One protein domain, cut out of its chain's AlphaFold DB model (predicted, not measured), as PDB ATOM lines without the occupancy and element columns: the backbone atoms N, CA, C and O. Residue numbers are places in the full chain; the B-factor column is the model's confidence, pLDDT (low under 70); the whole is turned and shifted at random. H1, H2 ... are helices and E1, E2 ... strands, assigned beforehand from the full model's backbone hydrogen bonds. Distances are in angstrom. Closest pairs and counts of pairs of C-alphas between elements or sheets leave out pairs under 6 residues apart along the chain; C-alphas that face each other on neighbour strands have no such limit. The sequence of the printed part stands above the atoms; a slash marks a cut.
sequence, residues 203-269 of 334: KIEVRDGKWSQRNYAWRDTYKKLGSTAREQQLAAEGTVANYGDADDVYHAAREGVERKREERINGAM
ATOM      1  N   LYS A 203     -16.832  -6.603 -39.050       87.44
ATOM      2  CA  LYS A 203     -15.910  -6.277 -40.138       87.44
ATOM      3  C   LYS A 203     -15.135  -7.539 -40.510       87.44
ATOM      4  O   LYS A 203     -14.435  -8.099 -39.670       87.44
ATOM      5  N   ILE A 204     -15.218  -7.948 -41.769       85.75
ATOM      6  CA  ILE A 204     -14.525  -9.117 -42.312       85.75
ATOM      7  C   ILE A 204     -13.485  -8.622 -43.317       85.75
ATOM      8  O   ILE A 204     -13.832  -7.979 -44.302       85.75
ATOM      9  N   GLU A 205     -12.209  -8.906 -43.072       82.81
ATOM     10  CA  GLU A 205     -11.130  -8.633 -44.027       82.81
ATOM     11  C   GLU A 205     -10.896  -9.861 -44.907       82.81
ATOM     12  O   GLU A 205     -10.548 -10.931 -44.410       82.81
ATOM     13  N   VAL A 206     -11.083  -9.704 -46.217       81.38
ATOM     14  CA  VAL A 206     -10.778 -10.720 -47.226       81.38
ATOM     15  C   VAL A 206      -9.524 -10.273 -47.969       81.38
ATOM     16  O   VAL A 206      -9.463  -9.162 -48.487       81.38
ATOM     17  N   ARG A 207      -8.500 -11.126 -47.999       80.06
ATOM     18  CA  ARG A 207      -7.272 -10.886 -48.768       80.06
ATOM     19  C   ARG A 207      -7.197 -11.891 -49.902       80.06
ATOM     20  O   ARG A 207      -7.172 -13.090 -49.634       80.06
ATOM     21  N   ASP A 208      -7.123 -11.394 -51.130       72.81
ATOM     22  CA  ASP A 208      -6.897 -12.206 -52.323       72.81
ATOM     23  C   ASP A 208      -5.674 -11.670 -53.085       72.81
ATOM     24  O   ASP A 208      -5.712 -10.646 -53.775       72.81
ATOM     25  N   GLY A 209      -4.527 -12.319 -52.876       78.25
ATOM     26  CA  GLY A 209      -3.249 -11.885 -53.439       78.25
ATOM     27  C   GLY A 209      -2.850 -10.470 -52.998       78.25
ATOM     28  O   GLY A 209      -2.560 -10.236 -51.826       78.25
ATOM     29  N   LYS A 210      -2.783  -9.528 -53.952       72.50
ATOM     30  CA  LYS A 210      -2.434  -8.111 -53.708       72.50
ATOM     31  C   LYS A 210      -3.639  -7.227 -53.362       72.50
ATOM     32  O   LYS A 210      -3.443  -6.048 -53.090       72.50
ATOM     33  N   TRP A 211      -4.852  -7.774 -53.392       65.00
ATOM     34  CA  TRP A 211      -6.082  -7.032 -53.141       65.00
ATOM     35  C   TRP A 211      -6.581  -7.304 -51.724       65.00
ATOM     36  O   TRP A 211      -6.730  -8.460 -51.314       65.00
ATOM     37  N   SER A 212      -6.845  -6.238 -50.971       72.38
ATOM     38  CA  SER A 212      -7.633  -6.302 -49.745       72.38
ATOM     39  C   SER A 212      -9.047  -5.835 -50.032       72.38
ATOM     40  O   SER A 212      -9.272  -4.805 -50.656       72.38
ATOM     41  N   GLN A 213     -10.013  -6.603 -49.556       75.81
ATOM     42  CA  GLN A 213     -11.397  -6.190 -49.485       75.81
ATOM     43  C   GLN A 213     -11.820  -6.218 -48.026       75.81
ATOM     44  O   GLN A 213     -11.445  -7.109 -47.258       75.81
ATOM     45  N   ARG A 214     -12.613  -5.237 -47.624       81.19
ATOM     46  CA  ARG A 214     -13.254  -5.242 -46.316       81.19
ATOM     47  C   ARG A 214     -14.754  -5.324 -46.540       81.19
ATOM     48  O   ARG A 214     -15.318  -4.615 -47.364       81.19
ATOM     49  N   ASN A 215     -15.387  -6.217 -45.796       84.38
ATOM     50  CA  ASN A 215     -16.811  -6.488 -45.871       84.38
ATOM     51  C   ASN A 215     -17.438  -6.161 -44.519       84.38
ATOM     52  O   ASN A 215     -16.841  -6.423 -43.472       84.38
ATOM     53  N   TYR A 216     -18.646  -5.612 -44.539       88.38
ATOM     54  CA  TYR A 216     -19.480  -5.496 -43.348       88.38
ATOM     55  C   TYR A 216     -20.642  -6.460 -43.476       88.38
ATOM     56  O   TYR A 216     -21.319  -6.503 -44.505       88.38
ATOM     57  N   ALA A 217     -20.869  -7.237 -42.430       87.69
ATOM     58  CA  ALA A 217     -21.949  -8.202 -42.411       87.69
ATOM     59  C   ALA A 217     -22.559  -8.305 -41.020       87.69
ATOM     60  O   ALA A 217     -21.911  -8.041 -40.011       87.69
ATOM     61  N   TRP A 218     -23.806  -8.746 -40.979       89.19
ATOM     62  CA  TRP A 218     -24.459  -9.238 -39.772       89.19
ATOM     63  C   TRP A 218     -25.156 -10.559 -40.110       89.19
ATOM     64  O   TRP A 218     -25.393 -10.876 -41.282       89.19
ATOM     65  N   ARG A 219     -25.467 -11.360 -39.094       84.62
ATOM     66  CA  ARG A 219     -26.107 -12.670 -39.247       84.62
ATOM     67  C   ARG A 219     -27.381 -12.729 -38.412       84.62
ATOM     68  O   ARG A 219     -27.347 -12.446 -37.219       84.62
ATOM     69  N   ASP A 220     -28.485 -13.150 -39.033       83.75
ATOM     70  CA  ASP A 220     -29.669 -13.660 -38.329       83.75
ATOM     71  C   ASP A 220     -29.574 -15.187 -38.301       83.75
ATOM     72  O   ASP A 220     -29.697 -15.844 -39.336       83.75
ATOM     73  N   THR A 221     -29.326 -15.760 -37.130       78.88
ATOM     74  CA  THR A 221     -29.218 -17.217 -36.949       78.88
ATOM     75  C   THR A 221     -30.546 -17.873 -36.583       78.88
ATOM     76  O   THR A 221     -30.596 -19.090 -36.389       78.88
ATOM     77  N   TYR A 222     -31.635 -17.101 -36.513       77.06
ATOM     78  CA  TYR A 222     -32.950 -17.645 -36.207       77.06
ATOM     79  C   TYR A 222     -33.384 -18.653 -37.264       77.06
ATOM     80  O   TYR A 222     -33.638 -18.325 -38.426       77.06
ATOM     81  N   LYS A 223     -33.493 -19.906 -36.827       69.62
ATOM     82  CA  LYS A 223     -33.957 -21.009 -37.650       69.62
ATOM     83  C   LYS A 223     -35.405 -21.309 -37.309       69.62
ATOM     84  O   LYS A 223     -35.716 -21.763 -36.219       69.62
ATOM     85  N   LYS A 224     -36.281 -21.110 -38.286       62.31
ATOM     86  CA  LYS A 224     -37.702 -21.426 -38.167       62.31
ATOM     87  C   LYS A 224     -37.920 -22.900 -37.784       62.31
ATOM     88  O   LYS A 224     -37.365 -23.795 -38.429       62.31
ATOM     89  N   LEU A 225     -38.800 -23.157 -36.816       58.66
ATOM     90  CA  LEU A 225     -39.404 -24.480 -36.651       58.66
ATOM     91  C   LEU A 225     -40.451 -24.712 -37.746       58.66
ATOM     92  O   LEU A 225     -41.278 -23.851 -38.025       58.66
ATOM     93  N   GLY A 226     -40.459 -25.894 -38.367       52.12
ATOM     94  CA  GLY A 226     -41.389 -26.212 -39.463       52.12
ATOM     95  C   GLY A 226     -42.881 -26.075 -39.108       52.12
ATOM     96  O   GLY A 226     -43.716 -26.035 -40.005       52.12
ATOM     97  N   SER A 227     -43.210 -25.976 -37.817       48.59
ATOM     98  CA  SER A 227     -44.562 -25.864 -37.273       48.59
ATOM     99  C   SER A 227     -44.988 -24.458 -36.838       48.59
ATOM    100  O   SER A 227     -46.089 -24.329 -36.316       48.59
ATOM    101  N   THR A 228     -44.174 -23.408 -37.006       51.12
ATOM    102  CA  THR A 228     -44.591 -22.057 -36.594       51.12
ATOM    103  C   THR A 228     -45.544 -21.387 -37.580       51.12
ATOM    104  O   THR A 228     -45.355 -21.447 -38.804       51.12
ATOM    105  N   ALA A 229     -46.558 -20.716 -37.019       50.50
ATOM    106  CA  ALA A 229     -47.511 -19.879 -37.741       50.50
ATOM    107  C   ALA A 229     -46.776 -18.875 -38.645       50.50
ATOM    108  O   ALA A 229     -45.725 -18.340 -38.282       50.50
ATOM    109  N   ARG A 230     -47.326 -18.607 -39.840       50.19
ATOM    110  CA  ARG A 230     -46.741 -17.674 -40.832       50.19
ATOM    111  C   ARG A 230     -46.433 -16.290 -40.244       50.19
ATOM    112  O   ARG A 230     -45.517 -15.626 -40.712       50.19
ATOM    113  N   GLU A 231     -47.160 -15.889 -39.209       50.28
ATOM    114  CA  GLU A 231     -47.093 -14.574 -38.564       50.28
ATOM    115  C   GLU A 231     -45.831 -14.353 -37.708       50.28
ATOM    116  O   GLU A 231     -45.485 -13.217 -37.396       50.28
ATOM    117  N   GLN A 232     -45.101 -15.424 -37.371       52.84
ATOM    118  CA  GLN A 232     -43.840 -15.374 -36.611       52.84
ATOM    119  C   GLN A 232     -42.607 -15.139 -37.498       52.84
ATOM    120  O   GLN A 232     -41.475 -15.080 -37.017       52.84
ATOM    121  N   GLN A 233     -42.808 -15.028 -38.812       54.56
ATOM    122  CA  GLN A 233     -41.732 -15.062 -39.787       54.56
ATOM    123  C   GLN A 233     -41.218 -13.659 -40.125       54.56
ATOM    124  O   GLN A 233     -41.960 -12.788 -40.571       54.56
ATOM    125  N   LEU A 234     -39.904 -13.482 -40.014       56.97
ATOM    126  CA  LEU A 234     -39.180 -12.463 -40.766       56.97
ATOM    127  C   LEU A 234     -38.457 -13.174 -41.919       56.97
ATOM    128  O   LEU A 234     -37.890 -14.248 -41.706       56.97
ATOM    129  N   ALA A 235     -38.463 -12.619 -43.135       57.41
ATOM    130  CA  ALA A 235     -37.753 -13.211 -44.277       57.41
ATOM    131  C   ALA A 235     -36.269 -13.433 -43.923       57.41
ATOM    132  O   ALA A 235     -35.635 -12.517 -43.416       57.41
ATOM    133  N   ALA A 236     -35.712 -14.634 -44.077       52.34
ATOM    134  CA  ALA A 236     -34.313 -14.873 -43.717       52.34
ATOM    135  C   ALA A 236     -33.397 -14.188 -44.743       52.34
ATOM    136  O   ALA A 236     -33.232 -14.691 -45.846       52.34
ATOM    137  N   GLU A 237     -32.818 -13.046 -44.380       59.84
ATOM    138  CA  GLU A 237     -31.843 -12.331 -45.204       59.84
ATOM    139  C   GLU A 237     -30.705 -11.863 -44.299       59.84
ATOM    140  O   GLU A 237     -30.887 -10.980 -43.462       59.84
ATOM    141  N   GLY A 238     -29.532 -12.482 -44.439       64.94
ATOM    142  CA  GLY A 238     -28.288 -11.882 -43.967       64.94
ATOM    143  C   GLY A 238     -27.833 -10.852 -44.997       64.94
ATOM    144  O   GLY A 238     -27.834 -11.144 -46.192       64.94
ATOM    145  N   THR A 239     -27.466  -9.648 -44.561       73.38
ATOM    146  CA  THR A 239     -26.942  -8.616 -45.466       73.38
ATOM    147  C   THR A 239     -25.422  -8.593 -45.386       73.38
ATOM    148  O   THR A 239     -24.860  -8.433 -44.303       73.38
ATOM    149  N   VAL A 240     -24.765  -8.724 -46.537       79.00
ATOM    150  CA  VAL A 240     -23.320  -8.525 -46.685       79.00
ATOM    151  C   VAL A 240     -23.105  -7.342 -47.623       79.00
ATOM    152  O   VAL A 240     -23.639  -7.334 -48.731       79.00
ATOM    153  N   ALA A 241     -22.338  -6.348 -47.178       77.69
ATOM    154  CA  ALA A 241     -21.880  -5.233 -47.997       77.69
ATOM    155  C   ALA A 241     -20.373  -5.355 -48.252       77.69
ATOM    156  O   ALA A 241     -19.595  -5.603 -47.330       77.69
ATOM    157  N   ASN A 242     -19.988  -5.154 -49.509       76.69
ATOM    158  CA  ASN A 242     -18.659  -5.415 -50.055       76.69
ATOM    159  C   ASN A 242     -18.101  -4.124 -50.664       76.69
ATOM    160  O   ASN A 242     -18.797  -3.507 -51.471       76.69
ATOM    161  N   TYR A 243     -16.872  -3.718 -50.333       75.12
ATOM    162  CA  TYR A 243     -16.286  -2.489 -50.891       75.12
ATOM    163  C   TYR A 243     -14.741  -2.492 -50.873       75.12
ATOM    164  O   TYR A 243     -14.117  -3.259 -50.138       75.12
ATOM    165  N   GLY A 244     -14.140  -1.673 -51.747       67.56
ATOM    166  CA  GLY A 244     -12.685  -1.519 -51.919       67.56
ATOM    167  C   GLY A 244     -12.070  -0.401 -51.062       67.56
ATOM    168  O   GLY A 244     -12.781   0.296 -50.350       67.56
ATOM    169  N   ASP A 245     -10.748  -0.223 -51.144       65.75
ATOM    170  CA  ASP A 245      -9.864   0.382 -50.123       65.75
ATOM    171  C   ASP A 245     -10.055   1.879 -49.705       65.75
ATOM    172  O   ASP A 245      -9.175   2.427 -49.043       65.75
ATOM    173  N   ALA A 246     -11.173   2.562 -49.989       65.06
ATOM    174  CA  ALA A 246     -11.368   4.000 -49.690       65.06
ATOM    175  C   ALA A 246     -12.148   4.284 -48.383       65.06
ATOM    176  O   ALA A 246     -13.275   3.812 -48.267       65.06
ATOM    177  N   ASP A 247     -11.565   5.040 -47.425       69.00
ATOM    178  CA  ASP A 247     -12.010   5.210 -46.011       69.00
ATOM    179  C   ASP A 247     -13.457   5.734 -45.832       69.00
ATOM    180  O   ASP A 247     -14.215   5.274 -44.983       69.00
ATOM    181  N   ASP A 248     -13.895   6.641 -46.696       67.50
ATOM    182  CA  ASP A 248     -15.254   7.191 -46.742       67.50
ATOM    183  C   ASP A 248     -16.309   6.150 -47.165       67.50
ATOM    184  O   ASP A 248     -17.421   6.111 -46.623       67.50
ATOM    185  N   VAL A 249     -15.942   5.235 -48.065       66.19
ATOM    186  CA  VAL A 249     -16.802   4.124 -48.505       66.19
ATOM    187  C   VAL A 249     -17.038   3.115 -47.370       66.19
ATOM    188  O   VAL A 249     -18.108   2.500 -47.307       66.19
ATOM    189  N   TYR A 250     -16.102   2.996 -46.415       70.38
ATOM    190  CA  TYR A 250     -16.257   2.145 -45.224       70.38
ATOM    191  C   TYR A 250     -17.457   2.572 -44.382       70.38
ATOM    192  O   TYR A 250     -18.280   1.739 -43.992       70.38
ATOM    193  N   HIS A 251     -17.544   3.870 -44.089       75.06
ATOM    194  CA  HIS A 251     -18.576   4.423 -43.221       75.06
ATOM    195  C   HIS A 251     -19.967   4.238 -43.831       75.06
ATOM    196  O   HIS A 251     -20.847   3.681 -43.174       75.06
ATOM    197  N   ALA A 252     -20.131   4.563 -45.116       81.06
ATOM    198  CA  ALA A 252     -21.403   4.413 -45.819       81.06
ATOM    199  C   ALA A 252     -21.885   2.949 -45.887       81.06
ATOM    200  O   ALA A 252     -23.069   2.661 -45.681       81.06
ATOM    201  N   ALA A 253     -20.976   1.999 -46.138       81.12
ATOM    202  CA  ALA A 253     -21.318   0.579 -46.179       81.12
ATOM    203  C   ALA A 253     -21.742   0.059 -44.798       81.12
ATOM    204  O   ALA A 253     -22.762  -0.624 -44.677       81.12
ATOM    205  N   ARG A 254     -20.994   0.412 -43.745       86.44
ATOM    206  CA  ARG A 254     -21.334   0.037 -42.369       86.44
ATOM    207  C   ARG A 254     -22.683   0.614 -41.946       86.44
ATOM    208  O   ARG A 254     -23.497  -0.129 -41.409       86.44
ATOM    209  N   GLU A 255     -22.935   1.894 -42.210       87.44
ATOM    210  CA  GLU A 255     -24.212   2.554 -41.909       87.44
ATOM    211  C   GLU A 255     -25.386   1.865 -42.613       87.44
ATOM    212  O   GLU A 255     -26.426   1.620 -42.000       87.44
ATOM    213  N   GLY A 256     -25.216   1.476 -43.881       86.25
ATOM    214  CA  GLY A 256     -26.231   0.728 -44.622       86.25
ATOM    215  C   GLY A 256     -26.561  -0.630 -43.991       86.25
ATOM    216  O   GLY A 256     -27.736  -0.995 -43.899       86.25
ATOM    217  N   VAL A 257     -25.536  -1.357 -43.537       87.50
ATOM    218  CA  VAL A 257     -25.661  -2.662 -42.866       87.50
ATOM    219  C   VAL A 257     -26.282  -2.512 -41.471       87.50
ATOM    220  O   VAL A 257     -27.204  -3.260 -41.144       87.50
ATOM    221  N   GLU A 258     -25.853  -1.525 -40.678       90.19
ATOM    222  CA  GLU A 258     -26.440  -1.213 -39.365       90.19
ATOM    223  C   GLU A 258     -27.913  -0.821 -39.487       90.19
ATOM    224  O   GLU A 258     -28.753  -1.381 -38.791       90.19
ATOM    225  N   ARG A 259     -28.272   0.042 -40.445       90.06
ATOM    226  CA  ARG A 259     -29.674   0.407 -40.693       90.06
ATOM    227  C   ARG A 259     -30.535  -0.820 -41.007       90.06
ATOM    228  O   ARG A 259     -31.638  -0.952 -40.484       90.06
ATOM    229  N   LYS A 260     -30.038  -1.753 -41.829       87.44
ATOM    230  CA  LYS A 260     -30.753  -3.007 -42.141       87.44
ATOM    231  C   LYS A 260     -30.885  -3.922 -40.924       87.44
ATOM    232  O   LYS A 260     -31.934  -4.538 -40.724       87.44
ATOM    233  N   ARG A 261     -29.852  -3.983 -40.086       87.75
ATOM    234  CA  ARG A 261     -29.892  -4.683 -38.801       87.75
ATOM    235  C   ARG A 261     -30.914  -4.051 -37.847       87.75
ATOM    236  O   ARG A 261     -31.675  -4.778 -37.212       87.75
ATOM    237  N   GLU A 262     -30.986  -2.728 -37.758       89.81
ATOM    238  CA  GLU A 262     -31.978  -2.018 -36.940       89.81
ATOM    239  C   GLU A 262     -33.407  -2.247 -37.440       89.81
ATOM    240  O   GLU A 262     -34.287  -2.579 -36.645       89.81
ATOM    241  N   GLU A 263     -33.645  -2.163 -38.754       86.44
ATOM    242  CA  GLU A 263     -34.924  -2.545 -39.374       86.44
ATOM    243  C   GLU A 263     -35.324  -3.971 -38.964       86.44
ATOM    244  O   GLU A 263     -36.487  -4.232 -38.635       86.44
ATOM    245  N   ARG A 264     -34.352  -4.892 -38.911       85.31
ATOM    246  CA  ARG A 264     -34.579  -6.273 -38.484       85.31
ATOM    247  C   ARG A 264     -34.948  -6.388 -37.013       85.31
ATOM    248  O   ARG A 264     -35.905  -7.093 -36.692       85.31
ATOM    249  N   ILE A 265     -34.200  -5.725 -36.137       87.69
ATOM    250  CA  ILE A 265     -34.473  -5.679 -34.696       87.69
ATOM    251  C   ILE A 265     -35.881  -5.131 -34.464       87.69
ATOM    252  O   ILE A 265     -36.675  -5.762 -33.771       87.69
ATOM    253  N   ASN A 266     -36.227  -4.018 -35.109       85.75
ATOM    254  CA  ASN A 266     -37.548  -3.405 -35.012       85.75
ATOM    255  C   ASN A 266     -38.649  -4.343 -35.527       85.75
ATOM    256  O   ASN A 266     -39.688  -4.485 -34.881       85.75
ATOM    257  N   GLY A 267     -38.411  -5.050 -36.635       80.75
ATOM    258  CA  GLY A 267     -39.318  -6.077 -37.147       80.75
ATOM    259  C   GLY A 267     -39.529  -7.239 -36.168       80.75
ATOM    260  O   GLY A 267     -40.671  -7.633 -35.921       80.75
ATOM    261  N   ALA A 268     -38.453  -7.758 -35.569       77.56
ATOM    262  CA  ALA A 268     -38.515  -8.824 -34.564       77.56
ATOM    263  C   ALA A 268     -39.288  -8.376 -33.323       77.56
ATOM    264  O   ALA A 268     -40.217  -9.058 -32.889       77.56
ATOM    265  N   MET A 269     -38.974  -7.187 -32.811       78.75
ATOM    266  CA  MET A 269     -39.689  -6.577 -31.695       78.75
ATOM    267  C   MET A 269     -41.169  -6.347 -32.024       78.75
ATOM    268  O   MET A 269     -42.018  -6.593 -31.171       78.75
TER     269      MET A 269
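This is residues 203 to 269 of the 334 residues of an uncharacterized protein of Dentipellis sp. KUC8613 (UniProt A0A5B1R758). A small antiparallel sheet, E1 E2 E3, has one long helix, H1, over one face, and the loop between E2 and E3 reaches far out, its tip, residues 225 to 231, sticking out. The 67 printed residues hold E1, E2, E3 and H1 in that order, mixed in class; the strands make a meander, each the antiparallel neighbour of the one before. It is loose, radius of gyration of the C-alphas 15.4 A, spanning 49 by 23 by 12 A.

E1, residues 203 to 208, and E2, residues 211 to 217, form a hairpin; N 206 and O 213, 2.8 A, are within hydrogen-bond range. E3, residues 240 to 243, forms a hairpin with E2; N 216 and O 241, 2.9 A, are within range. H1, residues 247 to 269, is on the sheet, height 8.5 A, along the strands, over E2 and E3; the closest C-alphas of H1 and E3, Ala 253 and Ala 241, are 6.1 A apart. In H1, 18 of 19 O i to N i+4 pairs are within range.

E1, 16.3 A, begins at C-alpha 203 (-15.910, -6.277, -40.138). E2 measures 19.2 A, E3 10.2 A; H1, 33.3 A, ends at C-alpha 269 (-39.689, -6.577, -31.695).

The printed part has no cut. The link E2 to E3 is long. Residues 211, 223 to 238 and 244 to 249 have pLDDT under 70.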